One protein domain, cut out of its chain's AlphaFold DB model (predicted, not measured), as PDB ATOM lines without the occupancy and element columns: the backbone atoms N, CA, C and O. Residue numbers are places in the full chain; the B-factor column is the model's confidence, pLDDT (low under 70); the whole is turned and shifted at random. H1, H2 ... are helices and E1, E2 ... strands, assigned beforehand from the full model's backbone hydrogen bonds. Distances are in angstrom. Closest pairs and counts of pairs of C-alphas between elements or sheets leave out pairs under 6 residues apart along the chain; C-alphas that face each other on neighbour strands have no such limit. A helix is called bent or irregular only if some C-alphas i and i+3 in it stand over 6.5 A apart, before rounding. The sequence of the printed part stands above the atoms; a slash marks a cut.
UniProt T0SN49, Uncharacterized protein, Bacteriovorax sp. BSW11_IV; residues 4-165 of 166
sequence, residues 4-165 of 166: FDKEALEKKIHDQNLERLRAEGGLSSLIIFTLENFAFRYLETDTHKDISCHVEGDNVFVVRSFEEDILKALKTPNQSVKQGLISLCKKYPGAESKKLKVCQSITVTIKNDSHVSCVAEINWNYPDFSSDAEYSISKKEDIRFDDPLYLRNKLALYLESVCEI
ATOM      1  N   PHE A   4     -14.679 -17.396 -27.415       61.81
ATOM      2  CA  PHE A   4     -15.543 -16.876 -28.477       61.81
ATOM      3  C   PHE A   4     -16.921 -16.392 -27.977       61.81
ATOM      4  O   PHE A   4     -17.445 -15.389 -28.459       61.81
ATOM      5  N   ASP A   5     -17.501 -17.060 -26.972       78.31
ATOM      6  CA  ASP A   5     -18.785 -16.652 -26.377       78.31
ATOM      7  C   ASP A   5     -18.642 -15.378 -25.532       78.31
ATOM      8  O   ASP A   5     -19.576 -14.580 -25.432       78.31
ATOM      9  N   LYS A   6     -17.465 -15.179 -24.923       81.12
ATOM     10  CA  LYS A   6     -17.165 -14.008 -24.093       81.12
ATOM     11  C   LYS A   6     -16.958 -12.761 -24.951       81.12
ATOM     12  O   LYS A   6     -17.595 -11.748 -24.681       81.12
ATOM     13  N   GLU A   7     -16.150 -12.846 -26.007       84.69
ATOM     14  CA  GLU A   7     -15.918 -11.719 -26.924       84.69
ATOM     15  C   GLU A   7     -17.214 -11.259 -27.611       84.69
ATOM     16  O   GLU A   7     -17.497 -10.061 -27.698       84.69
ATOM     17  N   ALA A   8     -18.054 -12.203 -28.051       85.88
ATOM     18  CA  ALA A   8     -19.346 -11.886 -28.654       85.88
ATOM     19  C   ALA A   8     -20.300 -11.191 -27.665       85.88
ATOM     20  O   ALA A   8     -21.033 -10.269 -28.042       85.88
ATOM     21  N   LEU A   9     -20.285 -11.607 -26.394       86.62
ATOM     22  CA  LEU A   9     -21.092 -10.994 -25.342       86.62
ATOM     23  C   LEU A   9     -20.595  -9.587 -24.982       86.62
ATOM     24  O   LEU A   9     -21.409  -8.672 -24.855       86.62
ATOM     25  N   GLU A  10     -19.281  -9.398 -24.861       85.62
ATOM     26  CA  GLU A  10     -18.661  -8.096 -24.588       85.62
ATOM     27  C   GLU A  10     -18.977  -7.087 -25.693       85.62
ATOM     28  O   GLU A  10     -19.417  -5.973 -25.400       85.62
ATOM     29  N   LYS A  11     -18.863  -7.504 -26.960       88.00
ATOM     30  CA  LYS A  11     -19.237  -6.671 -28.107       88.00
ATOM     31  C   LYS A  11     -20.715  -6.280 -28.072       88.00
ATOM     32  O   LYS A  11     -21.044  -5.108 -28.217       88.00
ATOM     33  N   LYS A  12     -21.612  -7.233 -27.799       87.38
ATOM     34  CA  LYS A  12     -23.054  -6.958 -27.712       87.38
ATOM     35  C   LYS A  12     -23.389  -5.948 -26.608       87.38
ATOM     36  O   LYS A  12     -24.221  -5.070 -26.817       87.38
ATOM     37  N   ILE A  13     -22.756  -6.063 -25.438       84.94
ATOM     38  CA  ILE A  13     -22.950  -5.120 -24.324       84.94
ATOM     39  C   ILE A  13     -22.388  -3.738 -24.677       84.94
ATOM     40  O   ILE A  13     -22.998  -2.720 -24.340       84.94
ATOM     41  N   HIS A  14     -21.233  -3.692 -25.343       85.12
ATOM     42  CA  HIS A  14     -20.625  -2.454 -25.820       85.12
ATOM     43  C   HIS A  14     -21.558  -1.714 -26.787       85.12
ATOM     44  O   HIS A  14     -21.917  -0.567 -26.514       85.12
ATOM     45  N   ASP A  15     -22.032  -2.396 -27.833       86.12
ATOM     46  CA  ASP A  15     -22.919  -1.828 -28.853       86.12
ATOM     47  C   ASP A  15     -24.230  -1.307 -28.231       86.12
ATOM     48  O   ASP A  15     -24.641  -0.177 -28.488       86.12
ATOM     49  N   GLN A  16     -24.841  -2.066 -27.313       85.12
ATOM     50  CA  GLN A  16     -26.063  -1.642 -26.615       85.12
ATOM     51  C   GLN A  16     -25.865  -0.397 -25.738       85.12
ATOM     52  O   GLN A  16     -26.748   0.459 -25.654       85.12
ATOM     53  N   ASN A  17     -24.729  -0.287 -25.046       82.44
ATOM     54  CA  ASN A  17     -24.431   0.898 -24.240       82.44
ATOM     55  C   ASN A  17     -24.177   2.121 -25.123       82.44
ATOM     56  O   ASN A  17     -24.594   3.224 -24.774       82.44
ATOM     57  N   LEU A  18     -23.509   1.917 -26.256       84.31
ATOM     58  CA  LEU A  18     -23.249   2.962 -27.230       84.31
ATOM     59  C   LEU A  18     -24.554   3.494 -27.834       84.31
ATOM     60  O   LEU A  18     -24.752   4.706 -27.880       84.31
ATOM     61  N   GLU A  19     -25.470   2.606 -28.221       85.00
ATOM     62  CA  GLU A  19     -26.804   2.978 -28.708       85.00
ATOM     63  C   GLU A  19     -27.584   3.794 -27.674       85.00
ATOM     64  O   GLU A  19     -28.152   4.828 -28.013       85.00
ATOM     65  N   ARG A  20     -27.561   3.392 -26.396       83.56
ATOM     66  CA  ARG A  20     -28.232   4.137 -25.315       83.56
ATOM     67  C   ARG A  20     -27.664   5.536 -25.104       83.56
ATOM     68  O   ARG A  20     -28.425   6.450 -24.815       83.56
ATOM     69  N   LEU A  21     -26.348   5.703 -25.219       83.75
ATOM     70  CA  LEU A  21     -25.711   7.015 -25.073       83.75
ATOM     71  C   LEU A  21     -25.958   7.920 -26.281       83.75
ATOM     72  O   LEU A  21     -26.021   9.135 -26.121       83.75
ATOM     73  N   ARG A  22     -26.088   7.329 -27.474       82.94
ATOM     74  CA  ARG A  22     -26.408   8.038 -28.719       82.94
ATOM     75  C   ARG A  22     -27.899   8.338 -28.873       82.94
ATOM     76  O   ARG A  22     -28.249   9.198 -29.675       82.94
ATOM     77  N   ALA A  23     -28.762   7.632 -28.146       84.38
ATOM     78  CA  ALA A  23     -30.183   7.936 -28.095       84.38
ATOM     79  C   ALA A  23     -30.414   9.344 -27.527       84.38
ATOM     80  O   ALA A  23     -29.636   9.843 -26.708       84.38
ATOM     81  N   GLU A  24     -31.501   9.977 -27.960       78.81
ATOM     82  CA  GLU A  24     -31.875  11.320 -27.525       78.81
ATOM     83  C   GLU A  24     -31.918  11.408 -25.988       78.81
ATOM     84  O   GLU A  24     -32.546  10.590 -25.316       78.81
ATOM     85  N   GLY A  25     -31.184  12.372 -25.424       81.38
ATOM     86  CA  GLY A  25     -31.088  12.588 -23.978       81.38
ATOM     87  C   GLY A  25     -30.135  11.656 -23.216       81.38
ATOM     88  O   GLY A  25     -29.839  11.942 -22.057       81.38
ATOM     89  N   GLY A  26     -29.585  10.605 -23.836       87.75
ATOM     90  CA  GLY A  26     -28.699   9.647 -23.160       87.75
ATOM     91  C   GLY A  26     -27.447  10.297 -22.562       87.75
ATOM     92  O   GLY A  26     -27.085  10.034 -21.412       87.75
ATOM     93  N   LEU A  27     -26.815  11.199 -23.317       89.00
ATOM     94  CA  LEU A  27     -25.641  11.934 -22.854       89.00
ATOM     95  C   LEU A  27     -25.972  12.938 -21.740       89.00
ATOM     96  O   LEU A  27     -25.247  13.033 -20.750       89.00
ATOM     97  N   SER A  28     -27.091  13.646 -21.879       92.19
ATOM     98  CA  SER A  28     -27.578  14.605 -20.886       92.19
ATOM     99  C   SER A  28     -27.867  13.919 -19.551       92.19
ATOM    100  O   SER A  28     -27.419  14.394 -18.511       92.19
ATOM    101  N   SER A  29     -28.538  12.761 -19.564       92.12
ATOM    102  CA  SER A  29     -28.814  11.987 -18.347       92.12
ATOM    103  C   SER A  29     -27.539  11.515 -17.648       92.12
ATOM    104  O   SER A  29     -27.464  11.561 -16.422       92.12
ATOM    105  N   LEU A  30     -26.521  11.098 -18.409       93.81
ATOM    106  CA  LEU A  30     -25.210  10.746 -17.859       93.81
ATOM    107  C   LEU A  30     -24.553  11.946 -17.160       93.81
ATOM    108  O   LEU A  30     -24.031  11.796 -16.053       93.81
ATOM    109  N   ILE A  31     -24.563  13.119 -17.800       96.06
ATOM    110  CA  ILE A  31     -23.967  14.341 -17.249       96.06
ATOM    111  C   ILE A  31     -24.701  14.768 -15.979       96.06
ATOM    112  O   ILE A  31     -24.042  14.981 -14.967       96.06
ATOM    113  N   ILE A  32     -26.036  14.833 -16.014       96.31
ATOM    114  CA  ILE A  32     -26.880  15.200 -14.866       96.31
ATOM    115  C   ILE A  32     -26.582  14.288 -13.679       96.31
ATOM    116  O   ILE A  32     -26.186  14.769 -12.621       96.31
ATOM    117  N   PHE A  33     -26.669  12.970 -13.884       95.50
ATOM    118  CA  PHE A  33     -26.399  11.999 -12.827       95.50
ATOM    119  C   PHE A  33     -24.993  12.168 -12.249       95.50
ATOM    120  O   PHE A  33     -24.796  12.123 -11.036       95.50
ATOM    121  N   THR A  34     -23.990  12.369 -13.106       96.56
ATOM    122  CA  THR A  34     -22.612  12.540 -12.635       96.56
ATOM    123  C   THR A  34     -22.465  13.842 -11.848       96.56
ATOM    124  O   THR A  34     -21.884  13.826 -10.769       96.56
ATOM    125  N   LEU A  35     -23.029  14.951 -12.330       97.25
ATOM    126  CA  LEU A  35     -22.969  16.244 -11.649       97.25
ATOM    127  C   LEU A  35     -23.634  16.224 -10.274       97.25
ATOM    128  O   LEU A  35     -23.057  16.762  -9.337       97.25
ATOM    129  N   GLU A  36     -24.787  15.578 -10.125       96.81
ATOM    130  CA  GLU A  36     -25.484  15.480  -8.833       96.81
ATOM    131  C   GLU A  36     -24.662  14.698  -7.797       96.81
ATOM    132  O   GLU A  36     -24.548  15.117  -6.647       96.81
ATOM    133  N   ASN A  37     -23.979  13.624  -8.215       96.25
ATOM    134  CA  ASN A  37     -23.043  12.908  -7.339       96.25
ATOM    135  C   ASN A  37     -21.857  13.789  -6.902       96.25
ATOM    136  O   ASN A  37     -21.404  13.708  -5.759       96.25
ATOM    137  N   PHE A  38     -21.344  14.631  -7.801       97.25
ATOM    138  CA  PHE A  38     -20.272  15.573  -7.470       97.25
ATOM    139  C   PHE A  38     -20.764  16.721  -6.589       97.25
ATOM    140  O   PHE A  38     -20.045  17.122  -5.678       97.25
ATOM    141  N   ALA A  39     -21.985  17.208  -6.803       96.19
ATOM    142  CA  ALA A  39     -22.594  18.224  -5.958       96.19
ATOM    143  C   ALA A  39     -22.730  17.727  -4.515       96.19
ATOM    144  O   ALA A  39     -22.286  18.417  -3.601       96.19
ATOM    145  N   PHE A  40     -23.221  16.498  -4.329       94.12
ATOM    146  CA  PHE A  40     -23.281  15.842  -3.020       94.12
ATOM    147  C   PHE A  40     -21.910  15.796  -2.326       94.12
ATOM    148  O   PHE A  40     -21.787  16.080  -1.138       94.12
ATOM    149  N   ARG A  41     -20.849  15.454  -3.069       94.44
ATOM    150  CA  ARG A  41     -19.504  15.287  -2.501       94.44
ATOM    151  C   ARG A  41     -18.769  16.601  -2.223       94.44
ATOM    152  O   ARG A  41     -17.996  16.649  -1.271       94.44
ATOM    153  N   TYR A  42     -18.942  17.606  -3.078       94.88
ATOM    154  CA  TYR A  42     -18.088  18.799  -3.102       94.88
ATOM    155  C   TYR A  42     -18.807  20.106  -2.784       94.88
ATOM    156  O   TYR A  42     -18.160  21.035  -2.314       94.88
ATOM    157  N   LEU A  43     -20.107  20.203  -3.067       95.00
ATOM    158  CA  LEU A  43     -20.843  21.466  -3.004       95.00
ATOM    159  C   LEU A  43     -21.843  21.535  -1.850       95.00
ATOM    160  O   LEU A  43     -22.284  22.633  -1.509       95.00
ATOM    161  N   GLU A  44     -22.236  20.407  -1.260       92.12
ATOM    162  CA  GLU A  44     -23.145  20.441  -0.118       92.12
ATOM    163  C   GLU A  44     -22.530  21.175   1.070       92.12
ATOM    164  O   GLU A  44     -21.387  20.950   1.472       92.12
ATOM    165  N   THR A  45     -23.333  22.054   1.657       88.44
ATOM    166  CA  THR A  45     -23.000  22.774   2.881       88.44
ATOM    167  C   THR A  45     -23.991  22.391   3.973       88.44
ATOM    168  O   THR A  45     -24.991  21.705   3.746       88.44
ATOM    169  N   ASP A  46     -23.761  22.874   5.193       86.31
ATOM    170  CA  ASP A  46     -24.719  22.663   6.282       86.31
ATOM    171  C   ASP A  46     -26.104  23.262   5.975       86.31
ATOM    172  O   ASP A  46     -27.105  22.805   6.528       86.31
ATOM    173  N   THR A  47     -26.161  24.270   5.097       86.12
ATOM    174  CA  THR A  47     -27.372  25.027   4.750       86.12
ATOM    175  C   THR A  47     -27.892  24.752   3.340       86.12
ATOM    176  O   THR A  47     -28.990  25.194   3.018       86.12
ATOM    177  N   HIS A  48     -27.140  24.032   2.503       86.50
ATOM    178  CA  HIS A  48     -27.507  23.746   1.119       86.50
ATOM    179  C   HIS A  48     -27.231  22.272   0.806       86.50
ATOM    180  O   HIS A  48     -26.080  21.864   0.670       86.50
ATOM    181  N   LYS A  49     -28.301  21.479   0.725       90.56
ATOM    182  CA  LYS A  49     -28.275  20.022   0.520       90.56
ATOM    183  C   LYS A  49     -29.207  19.628  -0.611       90.56
ATOM    184  O   LYS A  49     -30.013  20.456  -1.036       90.56
ATOM    185  N   ASP A  50     -29.107  18.379  -1.059       91.06
ATOM    186  CA  ASP A  50     -29.968  17.817  -2.103       91.06
ATOM    187  C   ASP A  50     -29.892  18.648  -3.401       91.06
ATOM    188  O   ASP A  50     -30.895  18.938  -4.060       91.06
ATOM    189  N   ILE A  51     -28.673  19.081  -3.744       92.88
ATOM    190  CA  ILE A  51     -28.406  19.920  -4.916       92.88
ATOM    191  C   ILE A  51     -28.719  19.117  -6.180       92.88
ATOM    192  O   ILE A  51     -28.126  18.070  -6.434       92.88
ATOM    193  N   SER A  52     -29.625  19.652  -6.994       93.50
ATOM    194  CA  SER A  52     -30.011  19.075  -8.284       93.50
ATOM    195  C   SER A  52     -29.346  19.817  -9.435       93.50
ATOM    196  O   SER A  52     -29.008  21.001  -9.333       93.50
ATOM    197  N   CYS A  53     -29.143  19.117 -10.548       95.94
ATOM    198  CA  CYS A  53     -28.606  19.745 -11.745       95.94
ATOM    199  C   CYS A  53     -29.664  20.636 -12.406       95.94
ATOM    200  O   CYS A  53     -30.776  20.206 -12.711       95.94
ATOM    201  N   HIS A  54     -29.281  21.866 -12.719       94.00
ATOM    202  CA  HIS A  54     -30.040  22.784 -13.554       94.00
ATOM    203  C   HIS A  54     -29.475  22.783 -14.974       94.00
ATOM    204  O   HIS A  54     -28.267  22.653 -15.171       94.00
ATOM    205  N   VAL A  55     -30.347  22.924 -15.970       93.81
ATOM    206  CA  VAL A  55     -29.944  23.036 -17.375       93.81
ATOM    207  C   VAL A  55     -30.168  24.477 -17.822       93.81
ATOM    208  O   VAL A  55     -31.288  24.983 -17.759       93.81
ATOM    209  N   GLU A  56     -29.096  25.153 -18.228       92.62
ATOM    210  CA  GLU A  56     -29.116  26.530 -18.723       92.62
ATOM    211  C   GLU A  56     -28.971  26.522 -20.253       92.62
ATOM    212  O   GLU A  56     -27.895  26.294 -20.803       92.62
ATOM    213  N   GLY A  57     -30.076  26.750 -20.965       88.50
ATOM    214  CA  GLY A  57     -30.123  26.557 -22.419       88.50
ATOM    215  C   GLY A  57     -30.123  25.073 -22.800       88.50
ATOM    216  O   GLY A  57     -30.631  24.246 -22.052       88.50
ATOM    217  N   ASP A  58     -29.560  24.733 -23.963       86.44
ATOM    218  CA  ASP A  58     -29.656  23.367 -24.510       86.44
ATOM    219  C   ASP A  58     -28.458  22.473 -24.156       86.44
ATOM    220  O   ASP A  58     -28.519  21.250 -24.288       86.44
ATOM    221  N   ASN A  59     -27.337  23.066 -23.738       93.75
ATOM    222  CA  ASN A  59     -26.055  22.368 -23.666       93.75
ATOM    223  C   ASN A  59     -25.221  22.674 -22.418       93.75
ATOM    224  O   ASN A  59     -24.072  22.229 -22.355       93.75
ATOM    225  N   VAL A  60     -25.755  23.422 -21.449       97.06
ATOM    226  CA  VAL A  60     -25.054  23.773 -20.208       97.06
ATOM    227  C   VAL A  60     -25.769  23.140 -19.022       97.06
ATOM    228  O   VAL A  60     -26.940  23.399 -18.777       97.06
ATOM    229  N   PHE A  61     -25.042  22.320 -18.277       98.00
ATOM    230  CA  PHE A  61     -25.512  21.604 -17.100       98.00
ATOM    231  C   PHE A  61     -24.763  22.145 -15.893       98.00
ATOM    232  O   PHE A  61     -23.531  22.162 -15.902       98.00
ATOM    233  N   VAL A  62     -25.481  22.607 -14.879       97.75
ATOM    234  CA  VAL A  62     -24.902  23.345 -13.758       97.75
ATOM    235  C   VAL A  62     -25.466  22.834 -12.444       97.75
ATOM    236  O   VAL A  62     -26.675  22.733 -12.270       97.75
ATOM    237  N   VAL A  63     -24.586  22.593 -11.482       97.94
ATOM    238  CA  VAL A  63     -24.933  22.478 -10.062       97.94
ATOM    239  C   VAL A  63     -24.315  23.663  -9.327       97.94
ATOM    240  O   VAL A  63     -23.178  24.047  -9.615       97.94
ATOM    241  N   ARG A  64     -25.069  24.278  -8.412       96.12
ATOM    242  CA  ARG A  64     -24.613  25.435  -7.628       96.12
ATOM    243  C   ARG A  64     -24.939  25.256  -6.156       96.12
ATOM    244  O   ARG A  64     -25.954  24.664  -5.810       96.12
ATOM    245  N   SER A  65     -24.096  25.836  -5.316       96.00
ATOM    246  CA  SER A  65     -24.287  25.937  -3.877       96.00
ATOM    247  C   SER A  65     -23.838  27.302  -3.382       96.00
ATOM    248  O   SER A  65     -23.050  27.994  -4.032       96.00
ATOM    249  N   PHE A  66     -24.337  27.676  -2.211       94.81
ATOM    250  CA  PHE A  66     -23.924  28.879  -1.511       94.81
ATOM    251  C   PHE A  66     -23.464  28.514  -0.104       94.81
ATOM    252  O   PHE A  66     -24.232  27.957   0.683       94.81
ATOM    253  N   GLU A  67     -22.224  28.871   0.221       94.88
ATOM    254  CA  GLU A  67     -21.765  28.928   1.607       94.88
ATOM    255  C   GLU A  67     -22.207  30.271   2.192       94.88
ATOM    256  O   GLU A  67     -21.764  31.334   1.743       94.88
ATOM    257  N   GLU A  68     -23.123  30.216   3.157       93.94
ATOM    258  CA  GLU A  68     -23.700  31.395   3.808       93.94
ATOM    259  C   GLU A  68     -22.894  31.837   5.037       93.94
ATOM    260  O   GLU A  68     -23.064  32.957   5.521       93.94
ATOM    261  N   ASP A  69     -21.997  30.987   5.541       92.19
ATOM    262  CA  ASP A  69     -21.080  31.313   6.624       92.19
ATOM    263  C   ASP A  69     -19.685  31.633   6.073       92.19
ATOM    264  O   ASP A  69     -18.838  30.765   5.835       92.19
ATOM    265  N   ILE A  70     -19.401  32.929   5.942       92.81
ATOM    266  CA  ILE A  70     -18.098  33.415   5.478       92.81
ATOM    267  C   ILE A  70     -16.925  32.920   6.344       92.81
ATOM    268  O   ILE A  70     -15.809  32.764   5.845       92.81
ATOM    269  N   LEU A  71     -17.144  32.634   7.635       91.69
ATOM    270  CA  LEU A  71     -16.094  32.107   8.510       91.69
ATOM    271  C   LEU A  71     -15.774  30.647   8.191       91.69
ATOM    272  O   LEU A  71     -14.629  30.231   8.385       91.69
ATOM    273  N   LYS A  72     -16.747  29.871   7.698       92.56
ATOM    274  CA  LYS A  72     -16.489  28.538   7.140       92.56
ATOM    275  C   LYS A  72     -15.777  28.645   5.802       92.56
ATOM    276  O   LYS A  72     -14.741  28.004   5.648       92.56
ATOM    277  N   ALA A  73     -16.235  29.522   4.908       93.19
ATOM    278  CA  ALA A  73     -15.589  29.736   3.612       93.19
ATOM    279  C   ALA A  73     -14.098  30.115   3.751       93.19
ATOM    280  O   ALA A  73     -13.244  29.609   3.025       93.19
ATOM    281  N   LEU A  74     -13.742  30.932   4.752       94.38
ATOM    282  CA  LEU A  74     -12.355  31.324   5.055       94.38
ATOM    283  C   LEU A  74     -11.436  30.172   5.509       94.38
ATOM    284  O   LEU A  74     -10.213  30.362   5.583       94.38
ATOM    285  N   LYS A  75     -11.990  28.994   5.823       93.75
ATOM    286  CA  LYS A  75     -11.225  27.777   6.141       93.75
ATOM    287  C   LYS A  75     -10.771  27.017   4.896       93.75
ATOM    288  O   LYS A  75     -10.085  26.012   5.055       93.75
ATOM    289  N   THR A  76     -11.116  27.490   3.695       93.19
ATOM    290  CA  THR A  76     -10.642  26.898   2.439       93.19
ATOM    291  C   THR A  76      -9.114  26.720   2.447       93.19
ATOM    292  O   THR A  76      -8.380  27.612   2.906       93.19
ATOM    293  N   PRO A  77      -8.601  25.578   1.956       90.56
ATOM    294  CA  PRO A  77      -7.164  25.373   1.795       90.56
ATOM    295  C   PRO A  77      -6.578  26.243   0.670       90.56
ATOM    296  O   PRO A  77      -5.371  26.520   0.665       90.56
ATOM    297  N   ASN A  78      -7.419  26.715  -0.255       92.75
ATOM    298  CA  ASN A  78      -7.023  27.503  -1.412       92.75
ATOM    299  C   ASN A  78      -6.637  28.938  -1.008       92.75
ATOM    300  O   ASN A  78      -7.480  29.764  -0.651       92.75
ATOM    301  N   GLN A  79      -5.340  29.255  -1.077       93.75
ATOM    302  CA  GLN A  79      -4.833  30.557  -0.632       93.75
ATOM    303  C   GLN A  79      -5.375  31.724  -1.460       93.75
ATOM    304  O   GLN A  79      -5.648  32.779  -0.890       93.75
ATOM    305  N   SER A  80      -5.574  31.547  -2.768       92.25
ATOM    306  CA  SER A  80      -6.106  32.601  -3.638       92.25
ATOM    307  C   SER A  80      -7.541  32.955  -3.256       92.25
ATOM    308  O   SER A  80      -7.845  34.128  -3.038       92.25
ATOM    309  N   VAL A  81      -8.391  31.939  -3.059       94.81
ATOM    310  CA  VAL A  81      -9.766  32.124  -2.565       94.81
ATOM    311  C   VAL A  81      -9.737  32.806  -1.206       94.81
ATOM    312  O   VAL A  81     -10.404  33.816  -1.003       94.81
ATOM    313  N   LYS A  82      -8.906  32.316  -0.280       95.88
ATOM    314  CA  LYS A  82      -8.799  32.886   1.064       95.88
ATOM    315  C   LYS A  82      -8.443  34.374   1.042       95.88
ATOM    316  O   LYS A  82      -9.043  35.145   1.787       95.88
ATOM    317  N   GLN A  83      -7.503  34.796   0.194       94.94
ATOM    318  CA  GLN A  83      -7.163  36.216   0.045       94.94
ATOM    319  C   GLN A  83      -8.321  37.029  -0.551       94.94
ATOM    320  O   GLN A  83      -8.599  38.128  -0.063       94.94
ATOM    321  N   GLY A  84      -9.032  36.482  -1.541       94.31
ATOM    322  CA  GLY A  84     -10.243  37.089  -2.103       94.31
ATOM    323  C   GLY A  84     -11.325  37.313  -1.043       94.31
ATOM    324  O   GLY A  84     -11.812  38.431  -0.869       94.31
ATOM    325  N   LEU A  85     -11.611  36.288  -0.238       95.31
ATOM    326  CA  LEU A  85     -12.580  36.356   0.858       95.31
ATOM    327  C   LEU A  85     -12.162  37.338   1.960       95.31
ATOM    328  O   LEU A  85     -13.000  38.073   2.478       95.31
ATOM    329  N   ILE A  86     -10.873  37.410   2.311       94.69
ATOM    330  CA  ILE A  86     -10.371  38.410   3.270       94.69
ATOM    331  C   ILE A  86     -10.615  39.827   2.740       94.69
ATOM    332  O   ILE A  86     -11.049  40.699   3.496       94.69
ATOM    333  N   SER A  87     -10.344  40.065   1.458       93.38
ATOM    334  CA  SER A  87     -10.594  41.361   0.816       93.38
ATOM    335  C   SER A  87     -12.085  41.702   0.801       93.38
ATOM    336  O   SER A  87     -12.454  42.829   1.139       93.38
ATOM    337  N   LEU A  88     -12.948  40.720   0.531       92.69
ATOM    338  CA  LEU A  88     -14.399  40.884   0.611       92.69
ATOM    339  C   LEU A  88     -14.858  41.247   2.034       92.69
ATOM    340  O   LEU A  88     -15.585  42.222   2.218       92.69
ATOM    341  N   CYS A  89     -14.378  40.542   3.059       93.00
ATOM    342  CA  CYS A  89     -14.690  40.844   4.461       93.00
ATOM    343  C   CYS A  89     -14.232  42.246   4.885       93.00
ATOM    344  O   CYS A  89     -14.903  42.901   5.681       93.00
ATOM    345  N   LYS A  90     -13.101  42.732   4.356       92.62
ATOM    346  CA  LYS A  90     -12.638  44.109   4.599       92.62
ATOM    347  C   LYS A  90     -13.555  45.148   3.951       92.62
ATOM    348  O   LYS A  90     -13.737  46.217   4.525       92.62
ATOM    349  N   LYS A  91     -14.130  44.833   2.785       90.88
ATOM    350  CA  LYS A  91     -15.104  45.688   2.086       90.88
ATOM    351  C   LYS A  91     -16.447  45.758   2.827       90.88
ATOM    352  O   LYS A  91     -17.086  46.804   2.804       90.88
ATOM    353  N   TYR A  92     -16.835  44.688   3.529       91.31
ATOM    354  CA  TYR A  92     -18.095  44.593   4.281       91.31
ATOM    355  C   TYR A  92     -17.866  44.205   5.756       91.31
ATOM    356  O   TYR A  92     -18.149  43.071   6.149       91.31
ATOM    357  N   PRO A  93     -17.347  45.114   6.599       89.25
ATOM    358  CA  PRO A  93     -16.998  44.794   7.980       89.25
ATOM    359  C   PRO A  93     -18.218  44.678   8.914       89.25
ATOM    360  O   PRO A  93     -19.294  45.227   8.674       89.25
ATOM    361  N   GLY A  94     -18.019  44.013  10.056       87.56
ATOM    362  CA  GLY A  94     -18.976  44.001  11.164       87.56
ATOM    363  C   GLY A  94     -20.209  43.136  10.899       87.56
ATOM    364  O   GLY A  94     -20.095  41.950  10.613       87.56
ATOM    365  N   ALA A  95     -21.407  43.704  11.055       87.69
ATOM    366  CA  ALA A  95     -22.650  42.957  10.862       87.69
ATOM    367  C   ALA A  95     -22.908  42.593   9.388       87.69
ATOM    368  O   ALA A  95     -23.551  41.580   9.122       87.69
ATOM    369  N   GLU A  96     -22.376  43.374   8.443       87.88
ATOM    370  CA  GLU A  96     -22.546  43.125   7.006       87.88
ATOM    371  C   GLU A  96     -21.776  41.887   6.535       87.88
ATOM    372  O   GLU A  96     -22.243  41.190   5.636       87.88
ATOM    373  N   SER A  97     -20.670  41.531   7.201       85.94
ATOM    374  CA  SER A  97     -19.905  40.330   6.850       85.94
ATOM    375  C   SER A  97     -20.725  39.049   7.023       85.94
ATOM    376  O   SER A  97     -20.463  38.058   6.354       85.94
ATOM    377  N   LYS A  98     -21.733  39.065   7.906       85.94
ATOM    378  CA  LYS A  98     -22.630  37.926   8.158       85.94
ATOM    379  C   LYS A  98     -23.645  37.688   7.037       85.94
ATOM    380  O   LYS A  98     -24.338  36.682   7.071       85.94
ATOM    381  N   LYS A  99     -23.783  38.631   6.100       90.88
ATOM    382  CA  LYS A  99     -24.664  38.504   4.930       90.88
ATOM    383  C   LYS A  99     -23.919  38.014   3.692       90.88
ATOM    384  O   LYS A  99     -24.563  37.674   2.705       90.88
ATOM    385  N   LEU A 100     -22.584  38.040   3.727       93.88
ATOM    386  CA  LEU A 100     -21.757  37.605   2.611       93.88
ATOM    387  C   LEU A 100     -21.993  36.124   2.349       93.88
ATOM    388  O   LEU A 100     -22.045  35.327   3.282       93.88
ATOM    389  N   LYS A 101     -22.078  35.774   1.071       94.62
ATOM    390  CA  LYS A 101     -22.143  34.387   0.624       94.62
ATOM    391  C   LYS A 101     -21.073  34.142  -0.423       94.62
ATOM    392  O   LYS A 101     -20.650  35.073  -1.113       94.62
ATOM    393  N   VAL A 102     -20.670  32.889  -0.550       95.50
ATOM    394  CA  VAL A 102     -19.748  32.432  -1.591       95.50
ATOM    395  C   VAL A 102     -20.486  31.428  -2.458       95.50
ATOM    396  O   VAL A 102     -20.996  30.436  -1.944       95.50
ATOM    397  N   CYS A 103     -20.562  31.699  -3.756       96.19
ATOM    398  CA  CYS A 103     -21.141  30.790  -4.732       96.19
ATOM    399  C   CYS A 103     -20.083  29.771  -5.153       96.19
ATOM    400  O   CYS A 103     -18.954  30.134  -5.485       96.19
ATOM    401  N   GLN A 104     -20.449  28.499  -5.145       96.25
ATOM    402  CA  GLN A 104     -19.636  27.413  -5.676       96.25
ATOM    403  C   GLN A 104     -20.437  26.721  -6.767       96.25
ATOM    404  O   GLN A 104     -21.634  26.478  -6.599       96.25
ATOM    405  N   SER A 105     -19.806  26.412  -7.895       97.38
ATOM    406  CA  SER A 105     -20.501  25.754  -8.995       97.38
ATOM    407  C   SER A 105     -19.628  24.762  -9.737       97.38
ATOM    408  O   SER A 105     -18.409  24.915  -9.818       97.38
ATOM    409  N   ILE A 106     -20.278  23.751 -10.303       98.38
ATOM    410  CA  ILE A 106     -19.681  22.847 -11.279       98.38
ATOM    411  C   ILE A 106     -20.564  22.894 -12.520       98.38
ATOM    412  O   ILE A 106     -21.778  22.708 -12.447       98.38
ATOM    413  N   THR A 107     -19.940  23.163 -13.658       98.12
ATOM    414  CA  THR A 107     -20.587  23.313 -14.956       98.12
ATOM    415  C   THR A 107     -20.005  22.317 -15.944       98.12
ATOM    416  O   THR A 107     -18.787  22.202 -16.091       98.12
ATOM    417  N   VAL A 108     -20.876  21.633 -16.678       98.12
ATOM    418  CA  VAL A 108     -20.520  20.845 -17.856       98.12
ATOM    419  C   VAL A 108     -21.202  21.465 -19.066       98.12
ATOM    420  O   VAL A 108     -22.414  21.647 -19.081       98.12
ATOM    421  N   THR A 109     -20.431  21.791 -20.099       97.56
ATOM    422  CA  THR A 109     -20.955  22.324 -21.359       97.56
ATOM    423  C   THR A 109     -20.637  21.387 -22.510       97.56
ATOM    424  O   THR A 109     -19.462  21.149 -22.795       97.56
ATOM    425  N   ILE A 110     -21.657  20.924 -23.228       95.19
ATOM    426  CA  ILE A 110     -21.483  20.221 -24.503       95.19
ATOM    427  C   ILE A 110     -21.188  21.271 -25.577       95.19
ATOM    428  O   ILE A 110     -22.045  22.075 -25.935       95.19
ATOM    429  N   LYS A 111     -19.949  21.317 -26.070       94.25
ATOM    430  CA  LYS A 111     -19.534  22.270 -27.113       94.25
ATOM    431  C   LYS A 111     -19.924  21.778 -28.503       94.25
ATOM    432  O   LYS A 111     -20.255  22.594 -29.357       94.25
ATOM    433  N   ASN A 112     -19.855  20.469 -28.716       90.44
ATOM    434  CA  ASN A 112     -20.326  19.747 -29.897       90.44
ATOM    435  C   ASN A 112     -20.340  18.236 -29.585       90.44
ATOM    436  O   ASN A 112     -20.003  17.832 -28.471       90.44
ATOM    437  N   ASP A 113     -20.659  17.410 -30.583       85.88
ATOM    438  CA  ASP A 113     -20.810  15.949 -30.467       85.88
ATOM    439  C   ASP A 113     -19.569  15.194 -29.957       85.88
ATOM    440  O   ASP A 113     -19.678  14.046 -29.533       85.88
ATOM    441  N   SER A 114     -18.394  15.825 -29.987       89.69
ATOM    442  CA  SER A 114     -17.100  15.221 -29.630       89.69
ATOM    443  C   SER A 114     -16.312  16.046 -28.613       89.69
ATOM    444  O   SER A 114     -15.136  15.774 -28.356       89.69
ATOM    445  N   HIS A 115     -16.920  17.090 -28.037       94.81
ATOM    446  CA  HIS A 115     -16.228  18.015 -27.144       94.81
ATOM    447  C   HIS A 115     -17.133  18.485 -26.010       94.81
ATOM    448  O   HIS A 115     -18.149  19.149 -26.221       94.81
ATOM    449  N   VAL A 116     -16.704  18.193 -24.785       96.31
ATOM    450  CA  VAL A 116     -17.313  18.677 -23.548       96.31
ATOM    451  C   VAL A 116     -16.300  19.491 -22.747       96.31
ATOM    452  O   VAL A 116     -15.118  19.169 -22.713       96.31
ATOM    453  N   SER A 117     -16.764  20.551 -22.094       97.88
ATOM    454  CA  SER A 117     -15.981  21.377 -21.174       97.88
ATOM    455  C   SER A 117     -16.511  21.197 -19.759       97.88
ATOM    456  O   SER A 117     -17.702  21.388 -19.535       97.88
ATOM    457  N   CYS A 118     -15.631  20.917 -18.809       98.31
ATOM    458  CA  CYS A 118     -15.922  20.880 -17.380       98.31
ATOM    459  C   CYS A 118     -15.302  22.110 -16.718       98.31
ATOM    460  O   CYS A 118     -14.149  22.438 -16.995       98.31
ATOM    461  N   VAL A 119     -16.048  22.794 -15.857       98.31
ATOM    462  CA  VAL A 119     -15.575  23.961 -15.107       98.31
ATOM    463  C   VAL A 119     -16.049  23.839 -13.670       98.31
ATOM    464  O   VAL A 119     -17.237  23.650 -13.445       98.31
ATOM    465  N   ALA A 120     -15.144  23.973 -12.709       98.12
ATOM    466  CA  ALA A 120     -15.499  24.285 -11.330       98.12
ATOM    467  C   ALA A 120     -15.185  25.760 -11.073       98.12
ATOM    468  O   ALA A 120     -14.165  26.259 -11.557       98.12
ATOM    469  N   GLU A 121     -16.037  26.452 -10.325       97.50
ATOM    470  CA  GLU A 121     -15.853  27.858  -9.963       97.50
ATOM    471  C   GLU A 121     -16.174  28.097  -8.485       97.50
ATOM    472  O   GLU A 121     -17.160  27.580  -7.960       97.50
ATOM    473  N   ILE A 122     -15.359  28.935  -7.838       97.00
ATOM    474  CA  ILE A 122     -15.671  29.579  -6.560       97.00
ATOM    475  C   ILE A 122     -15.740  31.080  -6.820       97.00
ATOM    476  O   ILE A 122     -14.739  31.690  -7.195       97.00
ATOM    477  N   ASN A 123     -16.911  31.669  -6.612       96.88
ATOM    478  CA  ASN A 123     -17.223  33.060  -6.905       96.88
ATOM    479  C   ASN A 123     -17.682  33.776  -5.627       96.88
ATOM    480  O   ASN A 123     -18.680  33.412  -5.000       96.88
ATOM    481  N   TRP A 124     -16.943  34.810  -5.234       95.50
ATOM    482  CA  TRP A 124     -17.230  35.644  -4.064       95.50
ATOM    483  C   TRP A 124     -17.642  37.069  -4.450       95.50
ATOM    484  O   TRP A 124     -17.566  37.986  -3.628       95.50
ATOM    485  N   ASN A 125     -18.106  37.269  -5.683       94.12
ATOM    486  CA  ASN A 125     -18.585  38.546  -6.194       94.12
ATOM    487  C   ASN A 125     -19.984  38.905  -5.664       94.12
ATOM    488  O   ASN A 125     -20.934  39.108  -6.416       94.12
ATOM    489  N   TYR A 126     -20.145  38.926  -4.346       89.06
ATOM    490  CA  TYR A 126     -21.410  39.247  -3.698       89.06
ATOM    491  C   TYR A 126     -21.789  40.729  -3.917       89.06
ATOM    492  O   TYR A 126     -20.927  41.600  -3.748       89.06
ATOM    493  N   PRO A 127     -23.071  41.056  -4.187       89.69
ATOM    494  CA  PRO A 127     -24.241  40.164  -4.194       89.69
ATOM    495  C   PRO A 127     -24.600  39.560  -5.559       89.69
ATOM    496  O   PRO A 127     -25.467  38.692  -5.613       89.69
ATOM    497  N   ASP A 128     -23.972  40.016  -6.641       89.50
ATOM    498  CA  ASP A 128     -24.444  39.741  -8.003       89.50
ATOM    499  C   ASP A 128     -23.930  38.412  -8.570       89.50
ATOM    500  O   ASP A 128     -24.514  37.869  -9.507       89.50
ATOM    501  N   PHE A 129     -22.834  37.891  -8.014       91.56
ATOM    502  CA  PHE A 129     -22.130  36.685  -8.461       91.56
ATOM    503  C   PHE A 129     -21.834  36.686  -9.959       91.56
ATOM    504  O   PHE A 129     -21.832  35.640 -10.609       91.56
ATOM    505  N   SER A 130     -21.567  37.865 -10.526       89.88
ATOM    506  CA  SER A 130     -21.125  37.944 -11.912       89.88
ATOM    507  C   SER A 130     -19.748  37.297 -12.047       89.88
ATOM    508  O   SER A 130     -18.925  37.346 -11.126       89.88
ATOM    509  N   SER A 131     -19.515  36.651 -13.189       78.56
ATOM    510  CA  SER A 131     -18.250  35.993 -13.513       78.56
ATOM    511  C   SER A 131     -17.180  37.035 -13.844       78.56
ATOM    512  O   SER A 131     -16.879  37.300 -15.007       78.56
ATOM    513  N   ASP A 132     -16.643  37.658 -12.802       87.62
ATOM    514  CA  ASP A 132     -15.489  38.547 -12.864       87.62
ATOM    515  C   ASP A 132     -14.265  37.805 -12.322       87.62
ATOM    516  O   ASP A 132     -14.280  37.307 -11.196       87.62
ATOM    517  N   ALA A 133     -13.199  37.751 -13.123       85.75
ATOM    518  CA  ALA A 133     -11.958  37.063 -12.778       85.75
ATOM    519  C   ALA A 133     -11.250  37.656 -11.545       85.75
ATOM    520  O   ALA A 133     -10.410  36.984 -10.951       85.75
ATOM    521  N   GLU A 134     -11.561  38.894 -11.147       88.19
ATOM    522  CA  GLU A 134     -11.067  39.466  -9.886       88.19
ATOM    523  C   GLU A 134     -11.732  38.814  -8.658       88.19
ATOM    524  O   GLU A 134     -11.118  38.695  -7.593       88.19
ATOM    525  N   TYR A 135     -12.980  38.366  -8.808       92.94
ATOM    526  CA  TYR A 135     -13.825  37.879  -7.717       92.94
ATOM    527  C   TYR A 135     -14.200  36.400  -7.844       92.94
ATOM    528  O   TYR A 135     -15.072  35.916  -7.115       92.94
ATOM    529  N   SER A 136     -13.544  35.671  -8.745       95.56
ATOM    530  CA  SER A 136     -13.696  34.230  -8.856       95.56
ATOM    531  C   SER A 136     -12.380  33.528  -9.162       95.56
ATOM    532  O   SER A 136     -11.428  34.092  -9.699       95.56
ATOM    533  N   ILE A 137     -12.328  32.252  -8.800       95.56
ATOM    534  CA  ILE A 137     -11.350  31.312  -9.334       95.56
ATOM    535  C   ILE A 137     -12.109  30.204 -10.038       95.56
ATOM    536  O   ILE A 137     -13.132  29.730  -9.544       95.56
ATOM    537  N   SER A 138     -11.585  29.764 -11.173       96.62
ATOM    538  CA  SER A 138     -12.114  28.606 -11.873       96.62
ATOM    539  C   SER A 138     -10.999  27.675 -12.322       96.62
ATOM    540  O   SER A 138      -9.874  28.101 -12.599       96.62
ATOM    541  N   LYS A 139     -11.323  26.386 -12.391       97.38
ATOM    542  CA  LYS A 139     -10.496  25.371 -13.044       97.38
ATOM    543  C   LYS A 139     -11.321  24.731 -14.144       97.38
ATOM    544  O   LYS A 139     -12.478  24.374 -13.933       97.38
ATOM    545  N   LYS A 140     -10.718  24.622 -15.326       97.88
ATOM    546  CA  LYS A 140     -11.363  24.136 -16.540       97.88
ATOM    547  C   LYS A 140     -10.595  22.955 -17.111       97.88
ATOM    548  O   LYS A 140      -9.376  23.015 -17.219       97.88
ATOM    549  N   GLU A 141     -11.335  21.949 -17.546       98.06
ATOM    550  CA  GLU A 141     -10.835  20.821 -18.326       98.06
ATOM    551  C   GLU A 141     -11.690  20.653 -19.585       98.06
ATOM    552  O   GLU A 141     -12.917  20.768 -19.544       98.06
ATOM    553  N   ASP A 142     -11.047  20.376 -20.716       97.19
ATOM    554  CA  ASP A 142     -11.713  20.112 -21.990       97.19
ATOM    555  C   ASP A 142     -11.520  18.642 -22.375       97.19
ATOM    556  O   ASP A 142     -10.397  18.152 -22.495       97.19
ATOM    557  N   ILE A 143     -12.626  17.946 -22.621       95.75
ATOM    558  CA  ILE A 143     -12.654  16.535 -22.999       95.75
ATOM    559  C   ILE A 143     -12.994  16.443 -24.478       95.75
ATOM    560  O   ILE A 143     -14.100  16.802 -24.885       95.75
ATOM    561  N   ARG A 144     -12.059  15.926 -25.274       94.88
ATOM    562  CA  ARG A 144     -12.304  15.549 -26.670       94.88
ATOM    563  C   ARG A 144     -12.427  14.038 -26.774       94.88
ATOM    564  O   ARG A 144     -11.603  13.324 -26.203       94.88
ATOM    565  N   PHE A 145     -13.450  13.565 -27.469       91.62
ATOM    566  CA  PHE A 145     -13.750  12.143 -27.575       91.62
ATOM    567  C   PHE A 145     -14.398  11.807 -28.914       91.62
ATOM    568  O   PHE A 145     -15.278  12.521 -29.377       91.62
ATOM    569  N   ASP A 146     -14.010  10.673 -29.489       86.75
ATOM    570  CA  ASP A 146     -14.627  10.152 -30.716       86.75
ATOM    571  C   ASP A 146     -15.809   9.206 -30.415       86.75
ATOM    572  O   ASP A 146     -16.631   8.906 -31.279       86.75
ATOM    573  N   ASP A 147     -15.902   8.732 -29.166       87.44
ATOM    574  CA  ASP A 147     -16.901   7.776 -28.691       87.44
ATOM    575  C   ASP A 147     -17.529   8.266 -27.366       87.44
ATOM    576  O   ASP A 147     -16.796   8.484 -26.396       87.44
ATOM    577  N   PRO A 148     -18.868   8.404 -27.267       87.94
ATOM    578  CA  PRO A 148     -19.562   8.728 -26.017       87.94
ATOM    579  C   PRO A 148     -19.215   7.817 -24.828       87.94
ATOM    580  O   PRO A 148     -19.292   8.252 -23.673       87.94
ATOM    581  N   LEU A 149     -18.799   6.568 -25.062       89.75
ATOM    582  CA  LEU A 149     -18.337   5.680 -23.990       89.75
ATOM    583  C   LEU A 149     -17.043   6.170 -23.343       89.75
ATOM    584  O   LEU A 149     -16.850   5.970 -22.141       89.75
ATOM    585  N   TYR A 150     -16.175   6.848 -24.095       92.00
ATOM    586  CA  TYR A 150     -15.009   7.507 -23.520       92.00
ATOM    587  C   TYR A 150     -15.448   8.538 -22.483       92.00
ATOM    588  O   TYR A 150     -14.962   8.523 -21.352       92.00
ATOM    589  N   LEU A 151     -16.418   9.383 -22.842       91.81
ATOM    590  CA  LEU A 151     -16.942  10.397 -21.940       91.81
ATOM    591  C   LEU A 151     -17.586   9.761 -20.704       91.81
ATOM    592  O   LEU A 151     -17.246  10.149 -19.591       91.81
ATOM    593  N   ARG A 152     -18.400   8.708 -20.859       91.62
ATOM    594  CA  ARG A 152     -18.938   7.928 -19.725       91.62
ATOM    595  C   ARG A 152     -17.850   7.446 -18.765       91.62
ATOM    596  O   ARG A 152     -18.036   7.509 -17.554       91.62
ATOM    597  N   ASN A 153     -16.729   6.966 -19.293       92.19
ATOM    598  CA  ASN A 153     -15.659   6.386 -18.483       92.19
ATOM    599  C   ASN A 153     -14.732   7.433 -17.858       92.19
ATOM    600  O   ASN A 153     -14.025   7.125 -16.896       92.19
ATOM    601  N   LYS A 154     -14.670   8.640 -18.427       94.62
ATOM    602  CA  LYS A 154     -13.684   9.657 -18.046       94.62
ATOM    603  C   LYS A 154     -14.282  10.900 -17.407       94.62
ATOM    604  O   LYS A 154     -13.548  11.576 -16.698       94.62
ATOM    605  N   LEU A 155     -15.572  11.186 -17.591       95.94
ATOM    606  CA  LEU A 155     -16.210  12.408 -17.088       95.94
ATOM    607  C   LEU A 155     -15.938  12.622 -15.596       95.94
ATOM    608  O   LEU A 155     -15.484  13.693 -15.216       95.94
ATOM    609  N   ALA A 156     -16.123  11.584 -14.776       97.00
ATOM    610  CA  ALA A 156     -15.838  11.658 -13.346       97.00
ATOM    611  C   ALA A 156     -14.376  12.045 -13.061       97.00
ATOM    612  O   ALA A 156     -14.135  12.902 -12.228       97.00
ATOM    613  N   LEU A 157     -13.399  11.494 -13.787       96.94
ATOM    614  CA  LEU A 157     -11.980  11.822 -13.595       96.94
ATOM    615  C   LEU A 157     -11.684  13.305 -13.869       96.94
ATOM    616  O   LEU A 157     -10.942  13.940 -13.126       96.94
ATOM    617  N   TYR A 158     -12.267  13.857 -14.932       97.44
ATOM    618  CA  TYR A 158     -12.109  15.273 -15.259       97.44
ATOM    619  C   TYR A 158     -12.840  16.176 -14.263       97.44
ATOM    620  O   TYR A 158     -12.321  17.231 -13.904       97.44
ATOM    621  N   LEU A 159     -14.007  15.745 -13.777       98.00
ATOM    622  CA  LEU A 159     -14.727  16.436 -12.712       98.00
ATOM    623  C   LEU A 159     -13.938  16.437 -11.397       98.00
ATOM    624  O   LEU A 159     -13.839  17.489 -10.775       98.00
ATOM    625  N   GLU A 160     -13.305  15.322 -11.013       97.81
ATOM    626  CA  GLU A 160     -12.390  15.282  -9.859       97.81
ATOM    627  C   GLU A 160     -11.264  16.306 -10.027       97.81
ATOM    628  O   GLU A 160     -11.025  17.082  -9.107       97.81
ATOM    629  N   SER A 161     -10.630  16.364 -11.209       97.38
ATOM    630  CA  SER A 161      -9.569  17.344 -11.485       97.38
ATOM    631  C   SER A 161     -10.066  18.772 -11.272       97.38
ATOM    632  O   SER A 161      -9.440  19.526 -10.528       97.38
ATOM    633  N   VAL A 162     -11.184  19.184 -11.885       97.81
ATOM    634  CA  VAL A 162     -11.654  20.574 -11.726       97.81
ATOM    635  C   VAL A 162     -12.077  20.883 -10.288       97.81
ATOM    636  O   VAL A 162     -11.834  21.995  -9.828       97.81
ATOM    637  N   CYS A 163     -12.625  19.907  -9.558       97.06
ATOM    638  CA  CYS A 163     -13.079  20.080  -8.175       97.06
ATOM    639  C   CYS A 163     -11.946  20.219  -7.146       97.06
ATOM    640  O   CYS A 163     -12.225  20.577  -6.008       97.06
ATOM    641  N   GLU A 164     -10.676  20.027  -7.524       95.12
ATOM    642  CA  GLU A 164      -9.514  20.269  -6.646       95.12
ATOM    643  C   GLU A 164      -9.425  21.708  -6.101       95.12
ATOM    644  O   GLU A 164      -8.611  21.984  -5.219       95.12
ATOM    645  N   ILE A 165     -10.206  22.647  -6.647       93.94
ATOM    646  CA  ILE A 165     -10.223  24.037  -6.185       93.94
ATOM    647  C   ILE A 165     -11.014  24.261  -4.889       93.94
ATOM    648  O   ILE A 165     -10.767  25.295  -4.257       93.94
TER     649      ILE A 165
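What this domain is: This is residues 4 to 165 of the 166 residues of an uncharacterized protein of Bacteriovorax sp. BSW11_IV (UniProt T0SN49). A twisted sheet of five strands has two helices, H2 and H6, side by side along one face, while its other face is bare of named helices. H3, H4 and H5 gather at one end of this body, and at the other end residues 4 to 13 of H1 stick out as a straight arm. The printed part has 162 residues, with six named helices and five named strands in the order H1 H2 E1 E2 H3 H4 H5 E3 E4 E5 H6. The sheet's order is E1 E2 E3 E4 E5, antiparallel throughout, and the class is mixed, helices and strands. The whole is loose, with a radius of gyration of the C-alphas of 18.9 A and spans of 72 by 27 by 26 A.

Where its parts are: H1, residues 4 to 22, begins with C-alpha 4 at (-15.543, -16.876, -28.477) and is 27.2 A long. H2, residues 26 to 42, is 24.5 A long. Strands E1, residues 54 to 56, and E2, residues 60 to 67, follow, the latter 22.7 A long. H3 is residues 70 to 73, H4 residues 79 to 91, 18.5 A long, and H5 residues 96 to 99. E3, residues 102 to 112, is 31.0 A long and begins with C-alpha 102 at (-19.748, 32.432, -1.591). E4, residues 115 to 123, is 25.2 A long, and E5, residues 136 to 144, 25.9 A. H6, residues 148 to 163, is 22.1 A long and ends with C-alpha 163 at (-13.079, 20.080, -8.175).

How they stand to each other: E3, E4 and E5 form a meander, each strand the antiparallel neighbour of the one before. N 107 and O 119 of E3 and E4 are 2.8 A apart, N 118 and O 141 of E4 and E5 2.8 A, N 63 and O 106 of E2 and E3 3.0 A, and N 54 and O 62 of the hairpin E1 and E2 2.8 A, within hydrogen-bond range. H2, H4 and H6 on one face of the sheet make two layers, helices on one face of a sheet. H2 runs along the strands over E2 and E3 at a height over the sheet of 9.2 A. H6 runs along the strands over E4 and, only just, with 3 C-alphas, over E5, at a height of 8.6 A. H6 is irregular, with C-alphas 153 and 156 7.4 A apart, and has a kink of 44 degrees near residue 155. H2 and H6 touch at a shallow tilt of 23 degrees, the same way; their closest C-alphas, Thr 34 and Ala 156, are 6.9 A apart. With residues 17 to 22 alone, H1 touches H6 at a steep tilt of 65 degrees, C-alphas 21 and 148 being closest at 6.5 A. H3 and H4 only just touch, with 3 pairs of C-alphas within 8 A, the closest Ile 70 and Leu 85 at 7.8 A. H5 is close to but not clearly touching H4, C-alphas 89 and 97 being closest at 5.8 A. Each O i to N i+4 pair is within hydrogen-bond range in H1, H2 and H4, and 10 of 12 are in H6; H3 and H5 are too short for such a pair.

The domain as a whole: The C-alphas of Phe 4 and Gly 94, the two farthest apart, are 72.7 A apart. The printed part has no cut. The links H2 to E1 and E4 to E5 are long, the others tight. The mean pLDDT of the printed part is 92.0, and residue 4 is under 70.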